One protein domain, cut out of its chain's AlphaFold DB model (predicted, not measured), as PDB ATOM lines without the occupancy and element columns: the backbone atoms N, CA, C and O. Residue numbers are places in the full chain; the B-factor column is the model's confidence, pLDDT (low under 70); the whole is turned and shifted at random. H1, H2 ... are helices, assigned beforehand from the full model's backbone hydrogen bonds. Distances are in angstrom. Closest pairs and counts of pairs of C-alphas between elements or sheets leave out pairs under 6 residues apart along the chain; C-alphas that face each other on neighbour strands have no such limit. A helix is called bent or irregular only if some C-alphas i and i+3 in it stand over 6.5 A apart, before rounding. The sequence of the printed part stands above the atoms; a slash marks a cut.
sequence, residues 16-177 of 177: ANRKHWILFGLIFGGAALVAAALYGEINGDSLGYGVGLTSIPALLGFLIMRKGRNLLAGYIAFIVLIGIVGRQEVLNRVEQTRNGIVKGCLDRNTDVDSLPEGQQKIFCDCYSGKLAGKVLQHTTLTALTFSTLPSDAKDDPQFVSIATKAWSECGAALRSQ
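AT A GLANCE: This is residues 16 to 177 of the 177 residues of an uncharacterized protein of Mesorhizobium sp (UniProt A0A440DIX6). One long helix, H3, makes the long axis of a rod; near its first end H1 and the folded-back arm H2b run beside it, and near its last end the bent H5 folds back over it, with H6 packed on H5a. The printed part has 162 residues, with six named helices, H1 to H6 in order, and no named strand: all helix. It is loose, with a radius of gyration of the C-alphas of 20.6 A and spans of 66 by 32 by 22 A.

IN THESE COORDINATES: H1, residues 16 to 37, begins at C-alpha 16 (277.639, 266.866, 262.688) and is 31.5 A long. H2, residues 44 to 68, was assigned as one helix by its hydrogen bonds but is bent, C-alphas 53 and 56 being 6.8 A apart; its arms are H2a, 44 to 53, and H2b, 56 to 68. H3, 71 to 108, is 53.9 A long; H4 is 110 to 113. H5, 117 to 144, also one helix by its hydrogen bonds, is bent, with C-alphas 130 and 133 7.1 A apart; its arms are H5a, 117 to 130, and H5b, 133 to 144. H6, 157 to 175, is 27.2 A long and ends at C-alpha 175 (218.459, 270.667, 236.867).

HOW THE PARTS SIT: H1, with residues 29 to 37 alone, touches H2a at a steep tilt of 61 degrees; the closest C-alphas, of Ala 32 and Gly 50, are 4.2 A apart. H2b and H3 form a helical hairpin at 9 degrees, closest at the C-alphas of Gly 61 and Gly 74, 4.4 A. H3 touches H5a at a shallow tilt of 32 degrees, opposite ways, closest at the C-alphas of Arg 98 and Ser 128, 5.1 A. H4 only just touches H5a, with 3 pairs of C-alphas within 8 A, closest at Val 112 and Gln 120, 5.9 A. H6 touches H5a at a steep tilt of 41 degrees, closest at the C-alphas of Tyr 127 and Ala 166, 5.6 A; H3 and H6 are apart. Every O i to N i+4 pair is within hydrogen-bond range in H1, H2a, H2b, H3 and H5b, against 8 of 10 in H5a and 14 of 15 in H6; H4 is too short for such a pair.

THE WHOLE: The C-alphas of Ala 16 and Pro 116, the two farthest apart, are 67.6 A apart. The printed part has no cut, and the H5 to H6 link, residues 145 to 156, is long. The pLDDT is under 70 at residues 16, 68 to 69 and 175 to 177.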
ATOM      1  N   ALA A  16     278.965 266.325 262.392       60.62
ATOM      2  CA  ALA A  16     277.639 266.866 262.688       60.62
ATOM      3  C   ALA A  16     277.304 268.109 261.843       60.62
ATOM      4  O   ALA A  16     276.199 268.213 261.313       60.62
ATOM      5  N   ASN A  17     278.271 269.009 261.647       72.81
ATOM      6  CA  ASN A  17     278.111 270.192 260.804       72.81
ATOM      7  C   ASN A  17     277.966 269.797 259.322       72.81
ATOM      8  O   ASN A  17     277.123 270.336 258.614       72.81
ATOM      9  N   ARG A  18     278.708 268.782 258.854       78.31
ATOM     10  CA  ARG A  18     278.577 268.272 257.475       78.31
ATOM     11  C   ARG A  18     277.202 267.645 257.213       78.31
ATOM     12  O   ARG A  18     276.587 267.943 256.194       78.31
ATOM     13  N   LYS A  19     276.699 266.813 258.132       82.50
ATOM     14  CA  LYS A  19     275.360 266.200 258.026       82.50
ATOM     15  C   LYS A  19     274.241 267.248 258.017       82.50
ATOM     16  O   LYS A  19     273.286 267.101 257.263       82.50
ATOM     17  N   HIS A  20     274.386 268.314 258.807       82.88
ATOM     18  CA  HIS A  20     273.438 269.427 258.845       82.88
ATOM     19  C   HIS A  20     273.290 270.115 257.480       82.88
ATOM     20  O   HIS A  20     272.176 270.240 256.975       82.88
ATOM     21  N   TRP A  21     274.402 270.498 256.847       84.12
ATOM     22  CA  TRP A  21     274.355 271.162 255.540       84.12
ATOM     23  C   TRP A  21     273.820 270.259 254.430       84.12
ATOM     24  O   TRP A  21     273.101 270.737 253.556       84.12
ATOM     25  N   ILE A  22     274.088 268.951 254.505       89.62
ATOM     26  CA  ILE A  22     273.483 267.969 253.597       89.62
ATOM     27  C   ILE A  22     271.963 267.938 253.785       89.62
ATOM     28  O   ILE A  22     271.230 268.072 252.811       89.62
ATOM     29  N   LEU A  23     271.474 267.817 255.023       89.88
ATOM     30  CA  LEU A  23     270.035 267.802 255.299       89.88
ATOM     31  C   LEU A  23     269.357 269.109 254.869       89.88
ATOM     32  O   LEU A  23     268.274 269.082 254.293       89.88
ATOM     33  N   PHE A  24     269.999 270.250 255.119       88.62
ATOM     34  CA  PHE A  24     269.505 271.545 254.659       88.62
ATOM     35  C   PHE A  24     269.389 271.593 253.132       88.62
ATOM     36  O   PHE A  24     268.338 271.968 252.614       88.62
ATOM     37  N   GLY A  25     270.429 271.147 252.423       89.62
ATOM     38  CA  GLY A  25     270.429 271.052 250.966       89.62
ATOM     39  C   GLY A  25     269.346 270.117 250.427       89.62
ATOM     40  O   GLY A  25     268.706 270.451 249.437       89.62
ATOM     41  N   LEU A  26     269.081 268.992 251.099       93.06
ATOM     42  CA  LEU A  26     268.013 268.065 250.716       93.06
ATOM     43  C   LEU A  26     266.621 268.679 250.885       93.06
ATOM     44  O   LEU A  26     265.793 268.554 249.988       93.06
ATOM     45  N   ILE A  27     266.363 269.367 252.002       91.88
ATOM     46  CA  ILE A  27     265.076 270.043 252.230       91.88
ATOM     47  C   ILE A  27     264.882 271.159 251.202       91.88
ATOM     48  O   ILE A  27     263.813 271.266 250.605       91.88
ATOM     49  N   PHE A  28     265.924 271.958 250.965       93.25
ATOM     50  CA  PHE A  28     265.901 273.014 249.960       93.25
ATOM     51  C   PHE A  28     265.649 272.460 248.555       93.25
ATOM     52  O   PHE A  28     264.712 272.890 247.891       93.25
ATOM     53  N   GLY A  29     266.441 271.477 248.122       92.94
ATOM     54  CA  GLY A  29     266.318 270.869 246.800       92.94
ATOM     55  C   GLY A  29     264.970 270.184 246.599       92.94
ATOM     56  O   GLY A  29     264.348 270.364 245.558       92.94
ATOM     57  N   GLY A  30     264.472 269.466 247.609       92.25
ATOM     58  CA  GLY A  30     263.147 268.848 247.570       92.25
ATOM     59  C   GLY A  30     262.027 269.880 247.448       92.25
ATOM     60  O   GLY A  30     261.152 269.737 246.599       92.25
ATOM     61  N   ALA A  31     262.074 270.958 248.236       91.50
ATOM     62  CA  ALA A  31     261.094 272.037 248.138       91.50
ATOM     63  C   ALA A  31     261.158 272.759 246.783       91.50
ATOM     64  O   ALA A  31     260.116 273.060 246.202       91.50
ATOM     65  N   ALA A  32     262.365 273.002 246.262       92.94
ATOM     66  CA  ALA A  32     262.563 273.632 244.961       92.94
ATOM     67  C   ALA A  32     262.017 272.747 243.834       92.94
ATOM     68  O   ALA A  32     261.355 273.251 242.932       92.94
ATOM     69  N   LEU A  33     262.225 271.430 243.918       91.94
ATOM     70  CA  LEU A  33     261.702 270.465 242.955       91.94
ATOM     71  C   LEU A  33     260.169 270.414 242.970       91.94
ATOM     72  O   LEU A  33     259.550 270.420 241.912       91.94
ATOM     73  N   VAL A  34     259.548 270.417 244.154       90.56
ATOM     74  CA  VAL A  34     258.081 270.474 244.277       90.56
ATOM     75  C   VAL A  34     257.535 271.779 243.701       90.56
ATOM     76  O   VAL A  34     256.565 271.753 242.950       90.56
ATOM     77  N   ALA A  35     258.173 272.913 243.995       89.88
ATOM     78  CA  ALA A  35     257.778 274.206 243.441       89.88
ATOM     79  C   ALA A  35     257.953 274.272 241.912       89.88
ATOM     80  O   ALA A  35     257.104 274.838 241.228       89.88
ATOM     81  N   ALA A  36     259.005 273.657 241.371       89.50
ATOM     82  CA  ALA A  36     259.203 273.516 239.931       89.50
ATOM     83  C   ALA A  36     258.120 272.628 239.301       89.50
ATOM     84  O   ALA A  36     257.553 272.976 238.274       89.50
ATOM     85  N   ALA A  37     257.762 271.515 239.942       87.94
ATOM     86  CA  ALA A  37     256.735 270.611 239.435       87.94
ATOM     87  C   ALA A  37     255.331 271.236 239.381       87.94
ATOM     88  O   ALA A  37     254.521 270.822 238.555       87.94
ATOM     89  N   LEU A  38     255.046 272.263 240.192       86.06
ATOM     90  CA  LEU A  38     253.792 273.026 240.104       86.06
ATOM     91  C   LEU A  38     253.631 273.778 238.769       86.06
ATOM     92  O   LEU A  38     252.513 274.166 238.432       86.06
ATOM     93  N   TYR A  39     254.707 273.967 237.993       79.25
ATOM     94  CA  TYR A  39     254.626 274.464 236.612       79.25
ATOM     95  C   TYR A  39     254.123 273.410 235.617       79.25
ATOM     96  O   TYR A  39     253.791 273.752 234.486       79.25
ATOM     97  N   GLY A  40     254.059 272.141 236.021       73.69
ATOM     98  CA  GLY A  40     253.609 271.022 235.197       73.69
ATOM     99  C   GLY A  40     254.689 270.369 234.335       73.69
ATOM    100  O   GLY A  40     254.452 269.297 233.788       73.69
ATOM    101  N   GLU A  41     255.884 270.954 234.261       80.25
ATOM    102  CA  GLU A  41     257.042 270.387 233.570       80.25
ATOM    103  C   GLU A  41     258.330 270.736 234.324       80.25
ATOM    104  O   GLU A  41     258.454 271.824 234.892       80.25
ATOM    105  N   ILE A  42     259.302 269.822 234.332       83.88
ATOM    106  CA  ILE A  42     260.622 270.050 234.928       83.88
ATOM    107  C   ILE A  42     261.597 270.438 233.815       83.88
ATOM    108  O   ILE A  42     262.100 269.588 233.085       83.88
ATOM    109  N   ASN A  43     261.868 271.736 233.702       86.81
ATOM    110  CA  ASN A  43     262.793 272.324 232.739       86.81
ATOM    111  C   ASN A  43     263.636 273.424 233.417       86.81
ATOM    112  O   ASN A  43     263.521 273.661 234.621       86.81
ATOM    113  N   GLY A  44     264.532 274.073 232.667       85.19
ATOM    114  CA  GLY A  44     265.436 275.088 233.225       85.19
ATOM    115  C   GLY A  44     264.703 276.253 233.900       85.19
ATOM    116  O   GLY A  44     265.097 276.676 234.987       85.19
ATOM    117  N   ASP A  45     263.602 276.710 233.303       86.88
ATOM    118  CA  ASP A  45     262.816 277.831 233.819       86.88
ATOM    119  C   ASP A  45     262.031 277.446 235.075       86.88
ATOM    120  O   ASP A  45     262.028 278.195 236.056       86.88
ATOM    121  N   SER A  46     261.413 276.261 235.097       88.50
ATOM    122  CA  SER A  46     260.657 275.805 236.265       88.50
ATOM    123  C   SER A  46     261.572 275.475 237.447       88.50
ATOM    124  O   SER A  46     261.248 275.809 238.589       88.50
ATOM    125  N   LEU A  47     262.768 274.931 237.194       89.31
ATOM    126  CA  LEU A  47     263.809 274.765 238.214       89.31
ATOM    127  C   LEU A  47     264.303 276.112 238.750       89.31
ATOM    128  O   LEU A  47     264.424 276.274 239.966       89.31
ATOM    129  N   GLY A  48     264.543 277.089 237.872       89.69
ATOM    130  CA  GLY A  48     264.906 278.451 238.268       89.69
ATOM    131  C   GLY A  48     263.834 279.098 239.146       89.69
ATOM    132  O   GLY A  48     264.150 279.676 240.190       89.69
ATOM    133  N   TYR A  49     262.563 278.922 238.784       89.75
ATOM    134  CA  TYR A  49     261.431 279.372 239.584       89.75
ATOM    135  C   TYR A  49     261.397 278.704 240.965       89.75
ATOM    136  O   TYR A  49     261.320 279.393 241.984       89.75
ATOM    137  N   GLY A  50     261.507 277.372 241.020       89.69
ATOM    138  CA  GLY A  50     261.479 276.622 242.274       89.69
ATOM    139  C   GLY A  50     262.618 277.009 243.219       89.69
ATOM    140  O   GLY A  50     262.403 277.195 244.422       89.69
ATOM    141  N   VAL A  51     263.819 277.217 242.676       92.94
ATOM    142  CA  VAL A  51     264.971 277.757 243.414       92.94
ATOM    143  C   VAL A  51     264.679 279.171 243.911       92.94
ATOM    144  O   VAL A  51     264.867 279.449 245.096       92.94
ATOM    145  N   GLY A  52     264.185 280.065 243.054       91.44
ATOM    146  CA  GLY A  52     263.865 281.444 243.426       91.44
ATOM    147  C   GLY A  52     262.854 281.523 244.571       91.44
ATOM    148  O   GLY A  52     263.094 282.205 245.571       91.44
ATOM    149  N   LEU A  53     261.770 280.751 244.474       90.12
ATOM    150  CA  LEU A  53     260.696 280.716 245.465       90.12
ATOM    151  C   LEU A  53     261.163 280.174 246.826       90.12
ATOM    152  O   LEU A  53     260.733 280.653 247.877       90.12
ATOM    153  N   THR A  54     262.079 279.206 246.829       92.31
ATOM    154  CA  THR A  54     262.594 278.587 248.062       92.31
ATOM    155  C   THR A  54     263.786 279.320 248.678       92.31
ATOM    156  O   THR A  54     264.060 279.149 249.869       92.31
ATOM    157  N   SER A  55     264.468 280.179 247.915       91.88
ATOM    158  CA  SER A  55     265.688 280.878 248.346       91.88
ATOM    159  C   SER A  55     265.462 281.835 249.518       91.88
ATOM    160  O   SER A  55     266.280 281.878 250.437       91.88
ATOM    161  N   ILE A  56     264.354 282.584 249.533       89.94
ATOM    162  CA  ILE A  56     264.066 283.550 250.610       89.94
ATOM    163  C   ILE A  56     263.780 282.831 251.945       89.94
ATOM    164  O   ILE A  56     264.456 283.138 252.934       89.94
ATOM    165  N   PRO A  57     262.863 281.838 252.010       91.19
ATOM    166  CA  PRO A  57     262.702 280.997 253.198       91.19
ATOM    167  C   PRO A  57     264.011 280.345 253.664       91.19
ATOM    168  O   PRO A  57     264.292 280.313 254.865       91.19
ATOM    169  N   ALA A  58     264.823 279.853 252.721       91.88
ATOM    170  CA  ALA A  58     266.092 279.195 253.016       91.88
ATOM    171  C   ALA A  58     267.096 280.155 253.653       91.88
ATOM    172  O   ALA A  58     267.722 279.813 254.658       91.88
ATOM    173  N   LEU A  59     267.215 281.373 253.121       91.19
ATOM    174  CA  LEU A  59     268.097 282.400 253.664       91.19
ATOM    175  C   LEU A  59     267.704 282.774 255.099       91.19
ATOM    176  O   LEU A  59     268.566 282.861 255.972       91.19
ATOM    177  N   LEU A  60     266.410 282.948 255.371       88.44
ATOM    178  CA  LEU A  60     265.928 283.258 256.720       88.44
ATOM    179  C   LEU A  60     266.199 282.107 257.698       88.44
ATOM    180  O   LEU A  60     266.732 282.342 258.785       88.44
ATOM    181  N   GLY A  61     265.917 280.866 257.292       86.31
ATOM    182  CA  GLY A  61     266.259 279.675 258.073       86.31
ATOM    183  C   GLY A  61     267.758 279.596 258.372       86.31
ATOM    184  O   GLY A  61     268.153 279.435 259.528       86.31
ATOM    185  N   PHE A  62     268.598 279.805 257.356       87.25
ATOM    186  CA  PHE A  62     270.058 279.829 257.472       87.25
ATOM    187  C   PHE A  62     270.549 280.873 258.484       87.25
ATOM    188  O   PHE A  62     271.392 280.574 259.334       87.25
ATOM    189  N   LEU A  63     270.016 282.097 258.431       87.38
ATOM    190  CA  LEU A  63     270.402 283.173 259.347       87.38
ATOM    191  C   LEU A  63     270.046 282.839 260.802       87.38
ATOM    192  O   LEU A  63     270.852 283.096 261.701       87.38
ATOM    193  N   ILE A  64     268.888 282.214 261.036       85.44
ATOM    194  CA  ILE A  64     268.467 281.757 262.369       85.44
ATOM    195  C   ILE A  64     269.417 280.670 262.893       85.44
ATOM    196  O   ILE A  64     269.881 280.761 264.034       85.44
ATOM    197  N   MET A  65     269.778 279.690 262.057       84.12
ATOM    198  CA  MET A  65     270.730 278.626 262.420       84.12
ATOM    199  C   MET A  65     272.108 279.197 262.768       84.12
ATOM    200  O   MET A  65     272.708 278.814 263.776       84.12
ATOM    201  N   ARG A  66     272.594 280.149 261.960       80.25
ATOM    202  CA  ARG A  66     273.920 280.760 262.117       80.25
ATOM    203  C   ARG A  66     274.011 281.671 263.343       80.25
ATOM    204  O   ARG A  66     275.041 281.665 264.011       80.25
ATOM    205  N   LYS A  67     272.962 282.444 263.646       75.69
ATOM    206  CA  LYS A  67     272.952 283.415 264.757       75.69
ATOM    207  C   LYS A  67     272.568 282.787 266.100       75.69
ATOM    208  O   LYS A  67     273.122 283.169 267.124       75.69
ATOM    209  N   GLY A  68     271.635 281.835 266.105       62.03
ATOM    210  CA  GLY A  68     271.050 281.293 267.335       62.03
ATOM    211  C   GLY A  68     271.721 280.037 267.888       62.03
ATOM    212  O   GLY A  68     271.334 279.592 268.963       62.03
ATOM    213  N   ARG A  69     272.658 279.409 267.150       66.31
ATOM    214  CA  ARG A  69     273.183 278.049 267.433       66.31
ATOM    215  C   ARG A  69     272.087 276.980 267.620       66.31
ATOM    216  O   ARG A  69     272.373 275.866 268.046       66.31
ATOM    217  N   ASN A  70     270.842 277.301 267.270       80.19
ATOM    218  CA  ASN A  70     269.684 276.438 267.415       80.19
ATOM    219  C   ASN A  70     269.233 275.991 266.023       80.19
ATOM    220  O   ASN A  70     268.441 276.656 265.352       80.19
ATOM    221  N   LEU A  71     269.795 274.863 265.583       83.75
ATOM    222  CA  LEU A  71     269.533 274.290 264.263       83.75
ATOM    223  C   LEU A  71     268.048 273.963 264.077       83.75
ATOM    224  O   LEU A  71     267.489 274.211 263.011       83.75
ATOM    225  N   LEU A  72     267.398 273.462 265.133       87.06
ATOM    226  CA  LEU A  72     265.990 273.075 265.104       87.06
ATOM    227  C   LEU A  72     265.081 274.275 264.824       87.06
ATOM    228  O   LEU A  72     264.224 274.197 263.948       87.06
ATOM    229  N   ALA A  73     265.303 275.398 265.512       87.69
ATOM    230  CA  ALA A  73     264.518 276.615 265.305       87.69
ATOM    231  C   ALA A  73     264.612 277.120 263.856       87.69
ATOM    232  O   ALA A  73     263.606 277.508 263.265       87.69
ATOM    233  N   GLY A  74     265.806 277.061 263.260       87.38
ATOM    234  CA  GLY A  74     265.991 277.443 261.865       87.38
ATOM    235  C   GLY A  74     265.302 276.501 260.880       87.38
ATOM    236  O   GLY A  74     264.737 276.972 259.896       87.38
ATOM    237  N   TYR A  75     265.302 275.187 261.137       88.69
ATOM    238  CA  TYR A  75     264.597 274.227 260.282       88.69
ATOM    239  C   TYR A  75     263.087 274.410 260.360       88.69
ATOM    240  O   TYR A  75     262.425 274.403 259.327       88.69
ATOM    241  N   ILE A  76     262.547 274.618 261.562       90.50
ATOM    242  CA  ILE A  76     261.121 274.896 261.751       90.50
ATOM    243  C   ILE A  76     260.740 276.169 260.998       90.50
ATOM    244  O   ILE A  76     259.797 276.146 260.215       90.50
ATOM    245  N   ALA A  77     261.502 277.253 261.173       90.19
ATOM    246  CA  ALA A  77     261.260 278.497 260.450       90.19
ATOM    247  C   ALA A  77     261.303 278.282 258.930       90.19
ATOM    248  O   ALA A  77     260.412 278.740 258.220       90.19
ATOM    249  N   PHE A  78     262.291 277.534 258.436       91.62
ATOM    250  CA  PHE A  78     262.420 277.239 257.013       91.62
ATOM    251  C   PHE A  78     261.218 276.454 256.467       91.62
ATOM    252  O   PHE A  78     260.622 276.862 255.472       91.62
ATOM    253  N   ILE A  79     260.823 275.371 257.142       91.31
ATOM    254  CA  ILE A  79     259.695 274.516 256.740       91.31
ATOM    255  C   ILE A  79     258.379 275.295 256.782       91.31
ATOM    256  O   ILE A  79     257.592 275.217 255.841       91.31
ATOM    257  N   VAL A  80     258.144 276.075 257.841       93.69
ATOM    258  CA  VAL A  80     256.928 276.889 257.980       93.69
ATOM    259  C   VAL A  80     256.850 277.939 256.874       93.69
ATOM    260  O   VAL A  80     255.805 278.078 256.242       93.69
ATOM    261  N   LEU A  81     257.949 278.643 256.592       92.75
ATOM    262  CA  LEU A  81     257.985 279.656 255.537       92.75
ATOM    263  C   LEU A  81     257.785 279.044 254.145       92.75
ATOM    264  O   LEU A  81     256.990 279.577 253.375       92.75
ATOM    265  N   ILE A  82     258.428 277.910 253.833       92.69
ATOM    266  CA  ILE A  82     258.148 277.171 252.589       92.69
ATOM    267  C   ILE A  82     256.674 276.773 252.529       92.69
ATOM    268  O   ILE A  82     256.053 276.935 251.485       92.69
ATOM    269  N   GLY A  83     256.102 276.273 253.625       90.69
ATOM    270  CA  GLY A  83     254.698 275.869 253.668       90.69
ATOM    271  C   GLY A  83     253.745 277.022 253.353       90.69
ATOM    272  O   GLY A  83     252.799 276.844 252.587       90.69
ATOM    273  N   ILE A  84     254.013 278.217 253.886       92.75
ATOM    274  CA  ILE A  84     253.211 279.420 253.620       92.75
ATOM    275  C   ILE A  84     253.324 279.833 252.150       92.75
ATOM    276  O   ILE A  84     252.302 279.999 251.482       92.75
ATOM    277  N   VAL A  85     254.551 279.976 251.640       91.31
ATOM    278  CA  VAL A  85     254.784 280.420 250.257       91.31
ATOM    279  C   VAL A  85     254.255 279.382 249.263       91.31
ATOM    280  O   VAL A  85     253.548 279.733 248.324       91.31
ATOM    281  N   GLY A  86     254.510 278.098 249.513       89.06
ATOM    282  CA  GLY A  86     254.012 276.993 248.698       89.06
ATOM    283  C   GLY A  86     252.487 276.911 248.692       89.06
ATOM    284  O   GLY A  86     251.895 276.725 247.634       89.06
ATOM    285  N   ARG A  87     251.820 277.124 249.837       91.19
ATOM    286  CA  ARG A  87     250.351 277.190 249.884       91.19
ATOM    287  C   ARG A  87     249.815 278.336 249.031       91.19
ATOM    288  O   ARG A  87     248.845 278.129 248.307       91.19
ATOM    289  N   GLN A  88     250.414 279.522 249.125       91.12
ATOM    290  CA  GLN A  88     249.996 280.662 248.311       91.12
ATOM    291  C   GLN A  88     250.163 280.361 246.820       91.12
ATOM    292  O   GLN A  88     249.263 280.645 246.035       91.12
ATOM    293  N   GLU A  89     251.273 279.730 246.443       89.75
ATOM    294  CA  GLU A  89     251.526 279.368 245.053       89.75
ATOM    295  C   GLU A  89     250.530 278.328 244.534       89.75
ATOM    296  O   GLU A  89     249.968 278.506 243.457       89.75
ATOM    297  N   VAL A  90     250.218 277.294 245.320       89.25
ATOM    298  CA  VAL A  90     249.178 276.317 244.961       89.25
ATOM    299  C   VAL A  90     247.832 277.009 244.750       89.25
ATOM    300  O   VAL A  90     247.162 276.729 243.759       89.25
ATOM    301  N   LEU A  91     247.432 277.928 245.633       91.94
ATOM    302  CA  LEU A  91     246.173 278.663 245.478       91.94
ATOM    303  C   LEU A  91     246.162 279.509 244.200       91.94
ATOM    304  O   LEU A  91     245.196 279.436 243.440       91.94
ATOM    305  N   ASN A  92     247.250 280.232 243.923       91.12
ATOM    306  CA  ASN A  92     247.392 281.023 242.702       91.12
ATOM    307  C   ASN A  92     247.301 280.142 241.446       91.12
ATOM    308  O   ASN A  92     246.630 280.502 240.480       91.12
ATOM    309  N   ARG A  93     247.943 278.966 241.452       88.50
ATOM    310  CA  ARG A  93     247.897 278.018 240.328       88.50
ATOM    311  C   ARG A  93     246.515 277.422 240.142       88.50
ATOM    312  O   ARG A  93     246.038 277.372 239.016       88.50
ATOM    313  N   VAL A  94     245.842 277.039 241.226       91.06
ATOM    314  CA  VAL A  94     244.452 276.567 241.163       91.06
ATOM    315  C   VAL A  94     243.555 277.637 240.551       91.06
ATOM    316  O   VAL A  94     242.738 277.311 239.695       91.06
ATOM    317  N   GLU A  95     243.715 278.900 240.937       92.44
ATOM    318  CA  GLU A  95     242.940 280.005 240.370       92.44
ATOM    319  C   GLU A  95     243.241 280.224 238.880       92.44
ATOM    320  O   GLU A  95     242.314 280.316 238.073       92.44
ATOM    321  N   GLN A  96     244.515 280.216 238.478       89.81
ATOM    322  CA  GLN A  96     244.914 280.302 237.068       89.81
ATOM    323  C   GLN A  96     244.336 279.151 236.235       89.81
ATOM    324  O   GLN A  96     243.734 279.387 235.185       89.81
ATOM    325  N   THR A  97     244.469 277.911 236.712       87.75
ATOM    326  CA  THR A  97     243.909 276.722 236.059       87.75
ATOM    327  C   THR A  97     242.389 276.811 235.984       87.75
ATOM    328  O   THR A  97     241.810 276.524 234.937       87.75
ATOM    329  N   ARG A  98     241.729 277.263 237.056       91.62
ATOM    330  CA  ARG A  98     240.279 277.463 237.083       91.62
ATOM    331  C   ARG A  98     239.846 278.450 236.004       91.62
ATOM    332  O   ARG A  98     238.982 278.106 235.205       91.62
ATOM    333  N   ASN A  99     240.479 279.617 235.935       90.88
ATOM    334  CA  ASN A  99     240.173 280.643 234.937       90.88
ATOM    335  C   ASN A  99     240.396 280.130 233.507       90.88
ATOM    336  O   ASN A  99     239.577 280.386 232.625       90.88
ATOM    337  N   GLY A 100     241.461 279.352 233.286       87.38
ATOM    338  CA  GLY A 100     241.721 278.693 232.005       87.38
ATOM    339  C   GLY A 100     240.622 277.704 231.609       87.38
ATOM    340  O   GLY A 100     240.166 277.721 230.466       87.38
ATOM    341  N   ILE A 101     240.147 276.884 232.554       90.31
ATOM    342  CA  ILE A 101     239.060 275.923 232.316       90.31
ATOM    343  C   ILE A 101     237.731 276.640 232.077       90.31
ATOM    344  O   ILE A 101     237.019 276.255 231.156       90.31
ATOM    345  N   VAL A 102     237.394 277.675 232.857       91.69
ATOM    346  CA  VAL A 102     236.171 278.470 232.640       91.69
ATOM    347  C   VAL A 102     236.177 279.057 231.237       91.69
ATOM    348  O   VAL A 102     235.216 278.873 230.497       91.69
ATOM    349  N   LYS A 103     237.281 279.699 230.845       90.25
ATOM    350  CA  LYS A 103     237.420 280.275 229.509       90.25
ATOM    351  C   LYS A 103     237.281 279.213 228.416       90.25
ATOM    352  O   LYS A 103     236.521 279.400 227.480       90.25
ATOM    353  N   GLY A 104     237.967 278.077 228.546       87.00
ATOM    354  CA  GLY A 104     237.848 276.980 227.580       87.00
ATOM    355  C   GLY A 104     236.445 276.366 227.520       87.00
ATOM    356  O   GLY A 104     236.003 275.965 226.450       87.00
ATOM    357  N   CYS A 105     235.745 276.313 228.653       88.81
ATOM    358  CA  CYS A 105     234.374 275.823 228.762       88.81
ATOM    359  C   CYS A 105     233.378 276.751 228.056       88.81
ATOM    360  O   CYS A 105     232.521 276.254 227.337       88.81
ATOM    361  N   LEU A 106     233.525 278.068 228.218       88.75
ATOM    362  CA  LEU A 106     232.660 279.062 227.578       88.75
ATOM    363  C   LEU A 106     232.977 279.251 226.087       88.75
ATOM    364  O   LEU A 106     232.065 279.376 225.288       88.75
ATOM    365  N   ASP A 107     234.254 279.256 225.701       86.44
ATOM    366  CA  ASP A 107     234.654 279.648 224.340       86.44
ATOM    367  C   ASP A 107     234.664 278.478 223.335       86.44
ATOM    368  O   ASP A 107     234.787 278.705 222.131       86.44
ATOM    369  N   ARG A 108     234.682 277.218 223.801       81.00
ATOM    370  CA  ARG A 108     235.005 276.054 222.944       81.00
ATOM    371  C   ARG A 108     234.066 274.862 223.095       81.00
ATOM    372  O   ARG A 108     234.377 273.802 222.548       81.00
ATOM    373  N   ASN A 109     232.976 274.982 223.850       80.56
ATOM    374  CA  ASN A 109     232.111 273.846 224.141       80.56
ATOM    375  C   ASN A 109     230.691 274.044 223.605       80.56
ATOM    376  O   ASN A 109     229.863 274.707 224.220       80.56
ATOM    377  N   THR A 110     230.397 273.359 222.500       83.12
ATOM    378  CA  THR A 110     229.092 273.406 221.829       83.12
ATOM    379  C   THR A 110     227.941 272.920 222.708       83.12
ATOM    380  O   THR A 110     226.807 273.357 222.530       83.12
ATOM    381  N   ASP A 111     228.208 272.030 223.669       80.62
ATOM    382  CA  ASP A 111     227.180 271.561 224.600       80.62
ATOM    383  C   ASP A 111     226.836 272.646 225.627       80.62
ATOM    384  O   ASP A 111     225.682 272.766 226.037       80.62
ATOM    385  N   VAL A 112     227.812 273.473 226.016       83.75
ATOM    386  CA  VAL A 112     227.583 274.633 226.892       83.75
ATOM    387  C   VAL A 112     226.845 275.731 226.136       83.75
ATOM    388  O   VAL A 112     225.921 276.307 226.697       83.75
ATOM    389  N   ASP A 113     227.161 275.955 224.859       85.81
ATOM    390  CA  ASP A 113     226.464 276.939 224.013       85.81
ATOM    391  C   ASP A 113     224.959 276.658 223.885       85.81
ATOM    392  O   ASP A 113     224.163 277.569 223.664       85.81
ATOM    393  N   SER A 114     224.550 275.395 224.056       86.62
ATOM    394  CA  SER A 114     223.138 274.997 224.057       86.62
ATOM    395  C   SER A 114     222.382 275.377 225.338       86.62
ATOM    396  O   SER A 114     221.147 275.358 225.357       86.62
ATOM    397  N   LEU A 115     223.095 275.729 226.414       85.69
ATOM    398  CA  LEU A 115     222.503 276.187 227.668       85.69
ATOM    399  C   LEU A 115     222.119 277.675 227.580       85.69
ATOM    400  O   LEU A 115     222.807 278.453 226.916       85.69
ATOM    401  N   PRO A 116     221.082 278.118 228.314       87.69
ATOM    402  CA  PRO A 116     220.785 279.540 228.473       87.69
ATOM    403  C   PRO A 116     222.000 280.315 229.007       87.69
ATOM    404  O   PRO A 116     222.670 279.826 229.917       87.69
ATOM    405  N   GLU A 117     222.246 281.541 228.528       81.19
ATOM    406  CA  GLU A 117     223.425 282.355 228.907       81.19
ATOM    407  C   GLU A 117     223.643 282.452 230.431       81.19
ATOM    408  O   GLU A 117     224.768 282.348 230.920       81.19
ATOM    409  N   GLY A 118     222.561 282.573 231.210       81.44
ATOM    410  CA  GLY A 118     222.632 282.616 232.676       81.44
ATOM    411  C   GLY A 118     223.111 281.311 233.329       81.44
ATOM    412  O   GLY A 118     223.667 281.345 234.425       81.44
ATOM    413  N   GLN A 119     222.936 280.167 232.664       87.88
ATOM    414  CA  GLN A 119     223.343 278.843 233.147       87.88
ATOM    415  C   GLN A 119     224.738 278.435 232.666       87.88
ATOM    416  O   GLN A 119     225.409 277.670 233.361       87.88
ATOM    417  N   GLN A 120     225.212 278.976 231.537       88.12
ATOM    418  CA  GLN A 120     226.544 278.687 230.990       88.12
ATOM    419  C   GLN A 120     227.649 278.986 232.007       88.12
ATOM    420  O   GLN A 120     228.469 278.127 232.337       88.12
ATOM    421  N   LYS A 121     227.627 280.193 232.583       89.00
ATOM    422  CA  LYS A 121     228.621 280.605 233.579       89.00
ATOM    423  C   LYS A 121     228.547 279.760 234.852       89.00
ATOM    424  O   LYS A 121     229.582 279.326 235.348       89.00
ATOM    425  N   ILE A 122     227.339 279.474 235.345       90.62
ATOM    426  CA  ILE A 122     227.125 278.648 236.547       90.62
ATOM    427  C   ILE A 122     227.704 277.244 236.337       90.62
ATOM    428  O   ILE A 122     228.413 276.721 237.204       90.62
ATOM    429  N   PHE A 123     227.450 276.654 235.169       92.38
ATOM    430  CA  PHE A 123     228.001 275.360 234.793       92.38
ATOM    431  C   PHE A 123     229.529 275.378 234.774       92.38
ATOM    432  O   PHE A 123     230.167 274.574 235.456       92.38
ATOM    433  N   CYS A 124     230.120 276.308 234.022       91.62
ATOM    434  CA  CYS A 124     231.565 276.380 233.840       91.62
ATOM    435  C   CYS A 124     232.304 276.719 235.146       91.62
ATOM    436  O   CYS A 124     233.387 276.183 235.402       91.62
ATOM    437  N   ASP A 125     231.715 277.533 236.025       92.12
ATOM    438  CA  ASP A 125     232.268 277.836 237.350       92.12
ATOM    439  C   ASP A 125     232.238 276.620 238.286       92.12
ATOM    440  O   ASP A 125     233.198 276.402 239.038       92.12
ATOM    441  N   CYS A 126     231.173 275.810 238.227       92.88
ATOM    442  CA  CYS A 126     231.085 274.534 238.941       92.88
ATOM    443  C   CYS A 126     232.111 273.530 238.404       92.88
ATOM    444  O   CYS A 126     232.871 272.930 239.172       92.88
ATOM    445  N   TYR A 127     232.154 273.373 237.080       93.00
ATOM    446  CA  TYR A 127     233.006 272.408 236.398       93.00
ATOM    447  C   TYR A 127     234.484 272.696 236.675       93.00
ATOM    448  O   TYR A 127     235.215 271.831 237.164       93.00
ATOM    449  N   SER A 128     234.905 273.947 236.477       92.75
ATOM    450  CA  SER A 128     236.268 274.397 236.764       92.75
ATOM    451  C   SER A 128     236.648 274.229 238.236       92.75
ATOM    452  O   SER A 128     237.754 273.776 238.528       92.75
ATOM    453  N   GLY A 129     235.736 274.520 239.171       91.56
ATOM    454  CA  GLY A 129     235.975 274.369 240.608       91.56
ATOM    455  C   GLY A 129     236.232 272.919 241.029       91.56
ATOM    456  O   GLY A 129     237.057 272.666 241.908       91.56
ATOM    457  N   LYS A 130     235.577 271.951 240.377       91.50
ATOM    458  CA  LYS A 130     235.776 270.514 240.638       91.50
ATOM    459  C   LYS A 130     237.004 269.928 239.941       91.50
ATOM    460  O   LYS A 130     237.506 268.892 240.388       91.50
ATOM    461  N   LEU A 131     237.471 270.562 238.866       91.62
ATOM    462  CA  LEU A 131     238.545 270.050 238.017       91.62
ATOM    463  C   LEU A 131     239.916 270.654 238.367       91.62
ATOM    464  O   LEU A 131     240.884 269.910 238.497       91.62
ATOM    465  N   ALA A 132     240.006 271.972 238.583       89.19
ATOM    466  CA  ALA A 132     241.273 272.710 238.632       89.19
ATOM    467  C   ALA A 132     242.291 272.144 239.636       89.19
ATOM    468  O   ALA A 132     243.435 271.880 239.275       89.19
ATOM    469  N   GLY A 133     241.866 271.891 240.877       88.50
ATOM    470  CA  GLY A 133     242.750 271.329 241.903       88.50
ATOM    471  C   GLY A 133     243.231 269.912 241.580       88.50
ATOM    472  O   GLY A 133     244.385 269.582 241.832       88.50
ATOM    473  N   LYS A 134     242.369 269.086 240.977       89.94
ATOM    474  CA  LYS A 134     242.713 267.706 240.606       89.94
ATOM    475  C   LYS A 134     243.658 267.655 239.415       89.94
ATOM    476  O   LYS A 134     244.578 266.846 239.425       89.94
ATOM    477  N   VAL A 135     243.450 268.525 238.428       87.12
ATOM    478  CA  VAL A 135     244.357 268.671 237.283       87.12
ATOM    479  C   VAL A 135     245.722 269.112 237.771       87.12
ATOM    480  O   VAL A 135     246.698 268.428 237.498       87.12
ATOM    481  N   LEU A 136     245.785 270.173 238.581       88.75
ATOM    482  CA  LEU A 136     247.050 270.649 239.133       88.75
ATOM    483  C   LEU A 136     247.775 269.546 239.916       88.75
ATOM    484  O   LEU A 136     248.972 269.345 239.721       88.75
ATOM    485  N   GLN A 137     247.060 268.801 240.763       89.44
ATOM    486  CA  GLN A 137     247.629 267.676 241.503       89.44
ATOM    487  C   GLN A 137     248.165 266.583 240.569       89.44
ATOM    488  O   GLN A 137     249.293 266.132 240.761       89.44
ATOM    489  N   HIS A 138     247.374 266.158 239.579       87.12
ATOM    490  CA  HIS A 138     247.772 265.119 238.634       87.12
ATOM    491  C   HIS A 138     249.007 265.551 237.834       87.12
ATOM    492  O   HIS A 138     250.010 264.847 237.841       87.12
ATOM    493  N   THR A 139     248.994 266.749 237.243       86.00
ATOM    494  CA  THR A 139     250.125 267.292 236.479       86.00
ATOM    495  C   THR A 139     251.382 267.414 237.342       86.00
ATOM    496  O   THR A 139     252.456 266.996 236.919       86.00
ATOM    497  N   THR A 140     251.255 267.912 238.576       86.81
ATOM    498  CA  THR A 140     252.394 268.051 239.501       86.81
ATOM    499  C   THR A 140     252.998 266.694 239.852       86.81
ATOM    500  O   THR A 140     254.218 266.537 239.836       86.81
ATOM    501  N   LEU A 141     252.161 265.699 240.166       88.31
ATOM    502  CA  LEU A 141     252.627 264.348 240.479       88.31
ATOM    503  C   LEU A 141     253.321 263.712 239.279       88.31
ATOM    504  O   LEU A 141     254.414 263.181 239.441       88.31
ATOM    505  N   THR A 142     252.733 263.826 238.092       86.00
ATOM    506  CA  THR A 142     253.303 263.293 236.851       86.00
ATOM    507  C   THR A 142     254.666 263.922 236.541       86.00
ATOM    508  O   THR A 142     255.603 263.202 236.188       86.00
ATOM    509  N   ALA A 143     254.829 265.230 236.779       85.44
ATOM    510  CA  ALA A 143     256.127 265.898 236.658       85.44
ATOM    511  C   ALA A 143     257.142 265.366 237.688       85.44
ATOM    512  O   ALA A 143     258.275 265.048 237.332       85.44
ATOM    513  N   LEU A 144     256.737 265.211 238.957       87.06
ATOM    514  CA  LEU A 144     257.598 264.686 240.029       87.06
ATOM    515  C   LEU A 144     258.011 263.226 239.816       87.06
ATOM    516  O   LEU A 144     259.091 262.829 240.253       87.06
ATOM    517  N   THR A 145     257.173 262.426 239.158       87.81
ATOM    518  CA  THR A 145     257.482 261.036 238.802       87.81
ATOM    519  C   THR A 145     258.179 260.912 237.450       87.81
ATOM    520  O   THR A 145     258.357 259.790 236.976       87.81
ATOM    521  N   PHE A 146     258.567 262.030 236.823       82.62
ATOM    522  CA  PHE A 146     259.211 262.071 235.504       82.62
ATOM    523  C   PHE A 146     258.451 261.261 234.448       82.62
ATOM    524  O   PHE A 146     259.033 260.618 233.575       82.62
ATOM    525  N   SER A 147     257.129 261.244 234.574       82.81
ATOM    526  CA  SER A 147     256.233 260.542 233.672       82.81
ATOM    527  C   SER A 147     255.737 261.521 232.611       82.81
ATOM    528  O   SER A 147     255.626 262.722 232.853       82.81
ATOM    529  N   THR A 148     255.462 261.027 231.410       76.00
ATOM    530  CA  THR A 148     254.962 261.865 230.319       76.00
ATOM    531  C   THR A 148     253.447 261.954 230.394       76.00
ATOM    532  O   THR A 148     252.772 260.923 230.358       76.00
ATOM    533  N   LEU A 149     252.912 263.172 230.452       77.38
ATOM    534  CA  LEU A 149     251.497 263.390 230.167       77.38
ATOM    535  C   LEU A 149     251.243 263.128 228.675       77.38
ATOM    536  O   LEU A 149     252.088 263.490 227.849       77.38
ATOM    537  N   PRO A 150     250.102 262.523 228.312       78.06
ATOM    538  CA  PRO A 150     249.674 262.472 226.923       78.06
ATOM    539  C   PRO A 150     249.584 263.886 226.339       78.06
ATOM    540  O   PRO A 150     249.231 264.839 227.035       78.06
ATOM    541  N   SER A 151     249.894 264.023 225.050       75.75
ATOM    542  CA  SER A 151     249.812 265.312 224.356       75.75
ATOM    543  C   SER A 151     248.381 265.843 224.258       75.75
ATOM    544  O   SER A 151     248.187 267.055 224.211       75.75
ATOM    545  N   ASP A 152     247.387 264.949 224.230       78.06
ATOM    546  CA  ASP A 152     245.972 265.298 224.327       78.06
ATOM    547  C   ASP A 152     245.418 264.817 225.674       78.06
ATOM    548  O   ASP A 152     245.517 263.645 226.030       78.06
ATOM    549  N   ALA A 153     244.789 265.723 226.423       76.75
ATOM    550  CA  ALA A 153     244.169 265.406 227.707       76.75
ATOM    551  C   ALA A 153     243.042 264.359 227.588       76.75
ATOM    552  O   ALA A 153     242.690 263.722 228.579       76.75
ATOM    553  N   LYS A 154     242.472 264.162 226.391       81.31
ATOM    554  CA  LYS A 154     241.487 263.101 226.119       81.31
ATOM    555  C   LYS A 154     242.085 261.698 226.156       81.31
ATOM    556  O   LYS A 154     241.348 260.743 226.397       81.31
ATOM    557  N   ASP A 155     243.391 261.581 225.947       86.19
ATOM    558  CA  ASP A 155     244.103 260.306 225.984       86.19
ATOM    559  C   ASP A 155     244.516 259.922 227.416       86.19
ATOM    560  O   ASP A 155     244.996 258.813 227.649       86.19
ATOM    561  N   ASP A 156     244.312 260.813 228.394       86.00
ATOM    562  CA  ASP A 156     244.528 260.531 229.810       86.00
ATOM    563  C   ASP A 156     243.238 259.984 230.460       86.00
ATOM    564  O   ASP A 156     242.288 260.735 230.718       86.00
ATOM    565  N   PRO A 157     243.182 258.680 230.797       86.44
ATOM    566  CA  PRO A 157     241.990 258.075 231.380       86.44
ATOM    567  C   PRO A 157     241.649 258.635 232.768       86.44
ATOM    568  O   PRO A 157     240.470 258.662 233.140       86.44
ATOM    569  N   GLN A 158     242.637 259.095 233.548       84.38
ATOM    570  CA  GLN A 158     242.366 259.731 234.838       84.38
ATOM    571  C   GLN A 158     241.717 261.093 234.630       84.38
ATOM    572  O   GLN A 158     240.704 261.391 235.272       84.38
ATOM    573  N   PHE A 159     242.261 261.891 233.712       85.56
ATOM    574  CA  PHE A 159     241.688 263.185 233.368       85.56
ATOM    575  C   PHE A 159     240.257 263.037 232.849       85.56
ATOM    576  O   PHE A 159     239.355 263.693 233.374       85.56
ATOM    577  N   VAL A 160     240.020 262.126 231.898       89.25
ATOM    578  CA  VAL A 160     238.684 261.865 231.340       89.25
ATOM    579  C   VAL A 160     237.708 261.443 232.432       89.25
ATOM    580  O   VAL A 160     236.630 262.019 232.537       89.25
ATOM    581  N   SER A 161     238.081 260.506 233.307       90.19
ATOM    582  CA  SER A 161     237.209 260.071 234.405       90.19
ATOM    583  C   SER A 161     236.817 261.229 235.334       90.19
ATOM    584  O   SER A 161     235.643 261.391 235.689       90.19
ATOM    585  N   ILE A 162     237.787 262.069 235.707       89.56
ATOM    586  CA  ILE A 162     237.566 263.235 236.570       89.56
ATOM    587  C   ILE A 162     236.680 264.271 235.871       89.56
ATOM    588  O   ILE A 162     235.747 264.788 236.494       89.56
ATOM    589  N   ALA A 163     236.947 264.543 234.594       90.31
ATOM    590  CA  ALA A 163     236.185 265.455 233.753       90.31
ATOM    591  C   ALA A 163     234.736 264.990 233.593       90.31
ATOM    592  O   ALA A 163     233.817 265.731 233.930       90.31
ATOM    593  N   THR A 164     234.504 263.743 233.185       90.25
ATOM    594  CA  THR A 164     233.155 263.184 233.016       90.25
ATOM    595  C   THR A 164     232.356 263.226 234.317       90.25
ATOM    596  O   THR A 164     231.171 263.563 234.306       90.25
ATOM    597  N   LYS A 165     232.993 262.937 235.459       92.81
ATOM    598  CA  LYS A 165     232.339 263.042 236.768       92.81
ATOM    599  C   LYS A 165     231.991 264.488 237.131       92.81
ATOM    600  O   LYS A 165     230.884 264.749 237.590       92.81
ATOM    601  N   ALA A 166     232.910 265.431 236.934       92.44
ATOM    602  CA  ALA A 166     232.639 266.844 237.197       92.44
ATOM    603  C   ALA A 166     231.514 267.377 236.295       92.44
ATOM    604  O   ALA A 166     230.646 268.112 236.760       92.44
ATOM    605  N   TRP A 167     231.507 266.960 235.028       92.25
ATOM    606  CA  TRP A 167     230.495 267.320 234.044       92.25
ATOM    607  C   TRP A 167     229.097 266.862 234.466       92.25
ATOM    608  O   TRP A 167     228.164 267.664 234.503       92.25
ATOM    609  N   SER A 168     228.950 265.588 234.841       91.44
ATOM    610  CA  SER A 168     227.656 265.034 235.254       91.44
ATOM    611  C   SER A 168     227.136 265.665 236.546       91.44
ATOM    612  O   SER A 168     225.955 266.002 236.623       91.44
ATOM    613  N   GLU A 169     228.006 265.895 237.533       92.88
ATOM    614  CA  GLU A 169     227.638 266.544 238.796       92.88
ATOM    615  C   GLU A 169     227.171 267.992 238.588       92.88
ATOM    616  O   GLU A 169     226.156 268.399 239.153       92.88
ATOM    617  N   CYS A 170     227.875 268.770 237.763       91.19
ATOM    618  CA  CYS A 170     227.494 270.156 237.487       91.19
ATOM    619  C   CYS A 170     226.243 270.250 236.605       91.19
ATOM    620  O   CYS A 170     225.405 271.121 236.825       91.19
ATOM    621  N   GLY A 171     226.064 269.318 235.665       88.50
ATOM    622  CA  GLY A 171     224.849 269.237 234.854       88.50
ATOM    623  C   GLY A 171     223.624 268.851 235.685       88.50
ATOM    624  O   GLY A 171     222.538 269.381 235.469       88.50
ATOM    625  N   ALA A 172     223.791 267.970 236.675       88.50
ATOM    626  CA  ALA A 172     222.729 267.622 237.617       88.50
ATOM    627  C   ALA A 172     222.350 268.807 238.523       88.50
ATOM    628  O   ALA A 172     221.164 269.039 238.743       88.50
ATOM    629  N   ALA A 173     223.334 269.584 238.991       82.94
ATOM    630  CA  ALA A 173     223.105 270.751 239.848       82.94
ATOM    631  C   ALA A 173     222.300 271.871 239.159       82.94
ATOM    632  O   ALA A 173     221.550 272.583 239.825       82.94
ATOM    633  N   LEU A 174     222.416 272.003 237.834       82.69
ATOM    634  CA  LEU A 174     221.589 272.929 237.051       82.69
ATOM    635  C   LEU A 174     220.121 272.503 236.962       82.69
ATOM    636  O   LEU A 174     219.254 273.357 236.865       82.69
ATOM    637  N   ARG A 175     219.834 271.195 236.974       69.62
ATOM    638  CA  ARG A 175     218.459 270.667 236.867       69.62
ATOM    639  C   ARG A 175     217.690 270.724 238.186       69.62
ATOM    640  O   ARG A 175     216.483 270.516 238.190       69.62
ATOM    641  N   SER A 176     218.399 270.917 239.295       60.38
ATOM    642  CA  SER A 176     217.819 271.055 240.633       60.38
ATOM    643  C   SER A 176     217.528 272.509 241.029       60.38
ATOM    644  O   SER A 176     217.075 272.733 242.150       60.38
ATOM    645  N   GLN A 177     217.830 273.473 240.151       57.12
ATOM    646  CA  GLN A 177     217.469 274.890 240.276       57.12
ATOM    647  C   GLN A 177     216.274 275.209 239.382       57.12
ATOM    648  O   GLN A 177     215.460 276.052 239.814       57.12
TER     649      GLN A 177